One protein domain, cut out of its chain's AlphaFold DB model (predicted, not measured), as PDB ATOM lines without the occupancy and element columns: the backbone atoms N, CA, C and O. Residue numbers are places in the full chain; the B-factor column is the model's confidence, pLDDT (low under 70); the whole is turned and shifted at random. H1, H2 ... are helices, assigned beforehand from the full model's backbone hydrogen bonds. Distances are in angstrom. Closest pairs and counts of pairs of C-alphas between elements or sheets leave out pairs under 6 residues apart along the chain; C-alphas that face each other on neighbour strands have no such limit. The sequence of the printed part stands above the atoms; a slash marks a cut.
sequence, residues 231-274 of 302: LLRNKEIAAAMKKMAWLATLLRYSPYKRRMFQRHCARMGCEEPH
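AT A GLANCE: This is residues 231 to 274 of the 302 residues of an uncharacterized protein of Tilletia controversa (dwarf bunt fungus) (UniProt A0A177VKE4). A long helix, H1, and a shorter one, H2, meet near their ends as a V, and residues 231 to 246 of H1 stick out free. After H2, residues 268 to 274 hold no named element and fold back toward the corner's end of H2. The printed part has 44 residues with two named helices, H1 then H2, and no named strand; the class is all helix. It is loose, with a radius of gyration of the C-alphas of 12.7 A and spans of 36 by 24 by 15 A.

HOW THE PARTS SIT: H1, residues 231 to 253, and H2, residues 255 to 267, touch only at the corner by their tight link, residues 250 to 252 with 257 to 258. Their closest C-alphas, of Leu 251 and Arg 258, are 5.0 A apart. They run opposite ways at a steep tilt of 54 degrees. Every O i to N i+4 pair in H1 and H2 is within hydrogen-bond range.

IN THESE COORDINATES: H1 is 33.5 A long from C-alpha 231 at (-40.514, -40.476, -22.926). H2 is 18.8 A long and ends with C-alpha 267 at (-50.396, -8.679, -22.760).

THE WHOLE: The two farthest C-alphas, of Leu 231 and Tyr 256, are 37.0 A apart. The printed part has no cut. Residues 271 to 274 are under pLDDT 70.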
ATOM      1  N   LEU A 231     -41.008 -40.626 -24.295       78.44
ATOM      2  CA  LEU A 231     -40.514 -40.476 -22.926       78.44
ATOM      3  C   LEU A 231     -39.891 -39.094 -22.679       78.44
ATOM      4  O   LEU A 231     -40.081 -38.543 -21.596       78.44
ATOM      5  N   LEU A 232     -39.180 -38.522 -23.655       81.75
ATOM      6  CA  LEU A 232     -38.634 -37.164 -23.544       81.75
ATOM      7  C   LEU A 232     -39.751 -36.117 -23.502       81.75
ATOM      8  O   LEU A 232     -39.789 -35.320 -22.566       81.75
ATOM      9  N   ARG A 233     -40.726 -36.199 -24.416       78.94
ATOM     10  CA  ARG A 233     -41.901 -35.310 -24.415       78.94
ATOM     11  C   ARG A 233     -42.691 -35.413 -23.110       78.94
ATOM     12  O   ARG A 233     -43.065 -34.403 -22.526       78.94
ATOM     13  N   ASN A 234     -42.892 -36.625 -22.593       79.06
ATOM     14  CA  ASN A 234     -43.581 -36.827 -21.317       79.06
ATOM     15  C   ASN A 234     -42.806 -36.225 -20.135       79.06
ATOM     16  O   ASN A 234     -43.422 -35.662 -19.230       79.06
ATOM     17  N   LYS A 235     -41.469 -36.300 -20.141       87.19
ATOM     18  CA  LYS A 235     -40.627 -35.644 -19.127       87.19
ATOM     19  C   LYS A 235     -40.733 -34.121 -19.199       87.19
ATOM     20  O   LYS A 235     -40.864 -33.479 -18.158       87.19
ATOM     21  N   GLU A 236     -40.725 -33.552 -20.400       86.94
ATOM     22  CA  GLU A 236     -40.892 -32.110 -20.616       86.94
ATOM     23  C   GLU A 236     -42.270 -31.625 -20.157       86.94
ATOM     24  O   GLU A 236     -42.367 -30.644 -19.418       86.94
ATOM     25  N   ILE A 237     -43.333 -32.361 -20.500       78.19
ATOM     26  CA  ILE A 237     -44.699 -32.072 -20.045       78.19
ATOM     27  C   ILE A 237     -44.777 -32.146 -18.517       78.19
ATOM     28  O   ILE A 237     -45.308 -31.234 -17.881       78.19
ATOM     29  N   ALA A 238     -44.207 -33.183 -17.899       78.31
ATOM     30  CA  ALA A 238     -44.185 -33.313 -16.444       78.31
ATOM     31  C   ALA A 238     -43.425 -32.154 -15.774       78.31
ATOM     32  O   ALA A 238     -43.881 -31.618 -14.761       78.31
ATOM     33  N   ALA A 239     -42.301 -31.718 -16.348       82.88
ATOM     34  CA  ALA A 239     -41.555 -30.561 -15.864       82.88
ATOM     35  C   ALA A 239     -42.365 -29.258 -15.999       82.88
ATOM     36  O   ALA A 239     -42.398 -28.457 -15.062       82.88
ATOM     37  N   ALA A 240     -43.067 -29.063 -17.117       80.94
ATOM     38  CA  ALA A 240     -43.955 -27.920 -17.315       80.94
ATOM     39  C   ALA A 240     -45.112 -27.917 -16.299       80.94
ATOM     40  O   ALA A 240     -45.397 -26.885 -15.692       80.94
ATOM     41  N   MET A 241     -45.723 -29.076 -16.034       77.44
ATOM     42  CA  MET A 241     -46.770 -29.210 -15.015       77.44
ATOM     43  C   MET A 241     -46.252 -28.877 -13.612       77.44
ATOM     44  O   MET A 241     -46.922 -28.149 -12.880       77.44
ATOM     45  N   LYS A 242     -45.044 -29.334 -13.250       85.75
ATOM     46  CA  LYS A 242     -44.400 -28.974 -11.974       85.75
ATOM     47  C   LYS A 242     -44.174 -27.461 -11.862       85.75
ATOM     48  O   LYS A 242     -44.531 -26.869 -10.845       85.75
ATOM     49  N   LYS A 243     -43.659 -26.817 -12.918       87.19
ATOM     50  CA  LYS A 243     -43.469 -25.353 -12.964       87.19
ATOM     51  C   LYS A 243     -44.796 -24.601 -12.817       87.19
ATOM     52  O   LYS A 243     -44.877 -23.652 -12.040       87.19
ATOM     53  N   MET A 244     -45.850 -25.049 -13.503       82.44
ATOM     54  CA  MET A 244     -47.188 -24.451 -13.401       82.44
ATOM     55  C   MET A 244     -47.799 -24.617 -12.007       82.44
ATOM     56  O   MET A 244     -48.382 -23.670 -11.481       82.44
ATOM     57  N   ALA A 245     -47.638 -25.785 -11.382       79.25
ATOM     58  CA  ALA A 245     -48.096 -26.023 -10.016       79.25
ATOM     59  C   ALA A 245     -47.366 -25.115  -9.013       79.25
ATOM     60  O   ALA A 245     -48.005 -24.485  -8.171       79.25
ATOM     61  N   TRP A 246     -46.045 -24.971  -9.148       84.00
ATOM     62  CA  TRP A 246     -45.255 -24.076  -8.302       84.00
ATOM     63  C   TRP A 246     -45.648 -22.602  -8.477       84.00
ATOM     64  O   TRP A 246     -45.860 -21.889  -7.492       84.00
ATOM     65  N   LEU A 247     -45.840 -22.154  -9.721       84.88
ATOM     66  CA  LEU A 247     -46.358 -20.815 -10.008       84.88
ATOM     67  C   LEU A 247     -47.744 -20.604  -9.388       84.88
ATOM     68  O   LEU A 247     -47.982 -19.561  -8.780       84.88
ATOM     69  N   ALA A 248     -48.645 -21.585  -9.464       79.12
ATOM     70  CA  ALA A 248     -49.961 -21.492  -8.834       79.12
ATOM     71  C   ALA A 248     -49.859 -21.300  -7.308       79.12
ATOM     72  O   ALA A 248     -50.569 -20.458  -6.746       79.12
ATOM     73  N   THR A 249     -48.937 -22.007  -6.648       79.12
ATOM     74  CA  THR A 249     -48.654 -21.841  -5.215       79.12
ATOM     75  C   THR A 249     -48.144 -20.431  -4.911       79.12
ATOM     76  O   THR A 249     -48.689 -19.749  -4.040       79.12
ATOM     77  N   LEU A 250     -47.180 -19.920  -5.679       80.62
ATOM     78  CA  LEU A 250     -46.665 -18.554  -5.510       80.62
ATOM     79  C   LEU A 250     -47.736 -17.472  -5.698       80.62
ATOM     80  O   LEU A 250     -47.787 -16.497  -4.942       80.62
ATOM     81  N   LEU A 251     -48.601 -17.637  -6.699       83.50
ATOM     82  CA  LEU A 251     -49.690 -16.703  -6.990       83.50
ATOM     83  C   LEU A 251     -50.779 -16.730  -5.907       83.50
ATOM     84  O   LEU A 251     -51.505 -15.741  -5.733       83.50
ATOM     85  N   ARG A 252     -50.898 -17.832  -5.155       77.38
ATOM     86  CA  ARG A 252     -51.811 -17.945  -4.014       77.38
ATOM     87  C   ARG A 252     -51.342 -17.090  -2.838       77.38
ATOM     88  O   ARG A 252     -52.163 -16.352  -2.297       77.38
ATOM     89  N   TYR A 253     -50.052 -17.137  -2.508       79.12
ATOM     90  CA  TYR A 253     -49.504 -16.475  -1.319       79.12
ATOM     91  C   TYR A 253     -49.047 -15.027  -1.545       79.12
ATOM     92  O   TYR A 253     -49.029 -14.248  -0.598       79.12
ATOM     93  N   SER A 254     -48.734 -14.615  -2.782       85.75
ATOM     94  CA  SER A 254     -48.279 -13.243  -3.065       85.75
ATOM     95  C   SER A 254     -49.277 -12.439  -3.918       85.75
ATOM     96  O   SER A 254     -49.375 -12.654  -5.134       85.75
ATOM     97  N   PRO A 255     -49.986 -11.447  -3.340       82.31
ATOM     98  CA  PRO A 255     -50.911 -10.597  -4.094       82.31
ATOM     99  C   PRO A 255     -50.192  -9.702  -5.116       82.31
ATOM    100  O   PRO A 255     -50.759  -9.388  -6.163       82.31
ATOM    101  N   TYR A 256     -48.939  -9.318  -4.849       86.06
ATOM    102  CA  TYR A 256     -48.111  -8.555  -5.787       86.06
ATOM    103  C   TYR A 256     -47.777  -9.374  -7.042       86.06
ATOM    104  O   TYR A 256     -48.053  -8.928  -8.159       86.06
ATOM    105  N   LYS A 257     -47.280 -10.611  -6.869       84.94
ATOM    106  CA  LYS A 257     -46.970 -11.516  -7.991       84.94
ATOM    107  C   LYS A 257     -48.219 -11.845  -8.812       84.94
ATOM    108  O   LYS A 257     -48.145 -11.892 -10.035       84.94
ATOM    109  N   ARG A 258     -49.385 -11.962  -8.165       83.69
ATOM    110  CA  ARG A 258     -50.675 -12.153  -8.849       83.69
ATOM    111  C   ARG A 258     -51.013 -11.017  -9.815       83.69
ATOM    112  O   ARG A 258     -51.377 -11.289 -10.954       83.69
ATOM    113  N   ARG A 259     -50.853  -9.759  -9.392       84.38
ATOM    114  CA  ARG A 259     -51.114  -8.588 -10.252       84.38
ATOM    115  C   ARG A 259     -50.133  -8.504 -11.420       84.38
ATOM    116  O   ARG A 259     -50.534  -8.178 -12.532       84.38
ATOM    117  N   MET A 260     -48.857  -8.803 -11.178       85.25
ATOM    118  CA  MET A 260     -47.845  -8.833 -12.241       85.25
ATOM    119  C   MET A 260     -48.139  -9.925 -13.270       85.25
ATOM    120  O   MET A 260     -48.066  -9.670 -14.470       85.25
ATOM    121  N   PHE A 261     -48.555 -11.104 -12.810       83.69
ATOM    122  CA  PHE A 261     -48.939 -12.195 -13.695       83.69
ATOM    123  C   PHE A 261     -50.177 -11.861 -14.531       83.69
ATOM    124  O   PHE A 261     -50.151 -12.040 -15.742       83.69
ATOM    125  N   GLN A 262     -51.216 -11.278 -13.928       83.88
ATOM    126  CA  GLN A 262     -52.411 -10.820 -14.651       83.88
ATOM    127  C   GLN A 262     -52.074  -9.812 -15.756       83.88
ATOM    128  O   GLN A 262     -52.563  -9.942 -16.874       83.88
ATOM    129  N   ARG A 263     -51.178  -8.852 -15.484       85.12
ATOM    130  CA  ARG A 263     -50.694  -7.905 -16.505       85.12
ATOM    131  C   ARG A 263     -49.994  -8.606 -17.665       85.12
ATOM    132  O   ARG A 263     -50.143  -8.185 -18.808       85.12
ATOM    133  N   HIS A 264     -49.222  -9.651 -17.375       83.56
ATOM    134  CA  HIS A 264     -48.540 -10.427 -18.402       83.56
ATOM    135  C   HIS A 264     -49.529 -11.266 -19.224       83.56
ATOM    136  O   HIS A 264     -49.486 -11.224 -20.449       83.56
ATOM    137  N   CYS A 265     -50.491 -11.927 -18.575       82.19
ATOM    138  CA  CYS A 265     -51.576 -12.644 -19.250       82.19
ATOM    139  C   CYS A 265     -52.393 -11.725 -20.167       82.19
ATOM    140  O   CYS A 265     -52.656 -12.096 -21.306       82.19
ATOM    141  N   ALA A 266     -52.726 -10.513 -19.711       81.38
ATOM    142  CA  ALA A 266     -53.434  -9.524 -20.521       81.38
ATOM    143  C   ALA A 266     -52.621  -9.089 -21.753       81.38
ATOM    144  O   ALA A 266     -53.186  -8.913 -22.830       81.38
ATOM    145  N   ARG A 267     -51.291  -8.965 -21.625       84.06
ATOM    146  CA  ARG A 267     -50.396  -8.679 -22.760       84.06
ATOM    147  C   ARG A 267     -50.369  -9.824 -23.778       84.06
ATOM    148  O   ARG A 267     -50.300  -9.559 -24.969       84.06
ATOM    149  N   MET A 268     -50.458 -11.065 -23.303       81.06
ATOM    150  CA  MET A 268     -50.525 -12.273 -24.133       81.06
ATOM    151  C   MET A 268     -51.937 -12.562 -24.674       81.06
ATOM    152  O   MET A 268     -52.142 -13.579 -25.329       81.06
ATOM    153  N   GLY A 269     -52.928 -11.707 -24.389       79.38
ATOM    154  CA  GLY A 269     -54.312 -11.902 -24.832       79.38
ATOM    155  C   GLY A 269     -55.053 -13.046 -24.127       79.38
ATOM    156  O   GLY A 269     -56.095 -13.485 -24.611       79.38
ATOM    157  N   CYS A 270     -54.549 -13.542 -22.992       73.25
ATOM    158  CA  CYS A 270     -55.284 -14.510 -22.183       73.25
ATOM    159  C   CYS A 270     -56.344 -13.794 -21.331       73.25
ATOM    160  O   CYS A 270     -56.047 -12.781 -20.693       73.25
ATOM    161  N   GLU A 271     -57.569 -14.332 -21.285       66.88
ATOM    162  CA  GLU A 271     -58.633 -13.794 -20.434       66.88
ATOM    163  C   GLU A 271     -58.230 -13.909 -18.957       66.88
ATOM    164  O   GLU A 271     -57.662 -14.917 -18.519       66.88
ATOM    165  N   GLU A 272     -58.509 -12.862 -18.174       60.19
ATOM    166  CA  GLU A 272     -58.160 -12.840 -16.757       60.19
ATOM    167  C   GLU A 272     -58.819 -14.015 -16.014       60.19
ATOM    168  O   GLU A 272     -60.034 -14.208 -16.110       60.19
ATOM    169  N   PRO A 273     -58.070 -14.776 -15.197       58.00
ATOM    170  CA  PRO A 273     -58.636 -15.860 -14.404       58.00
ATOM    171  C   PRO A 273     -59.567 -15.279 -13.330       58.00
ATOM    172  O   PRO A 273     -59.131 -14.819 -12.270       58.00
ATOM    173  N   HIS A 274     -60.873 -15.292 -13.583       48.53
ATOM    174  CA  HIS A 274     -61.872 -14.907 -12.591       48.53
ATOM    175  C   HIS A 274     -61.940 -15.991 -11.508       48.53
ATOM    176  O   HIS A 274     -62.529 -17.042 -11.726       48.53
TER     177      HIS A 274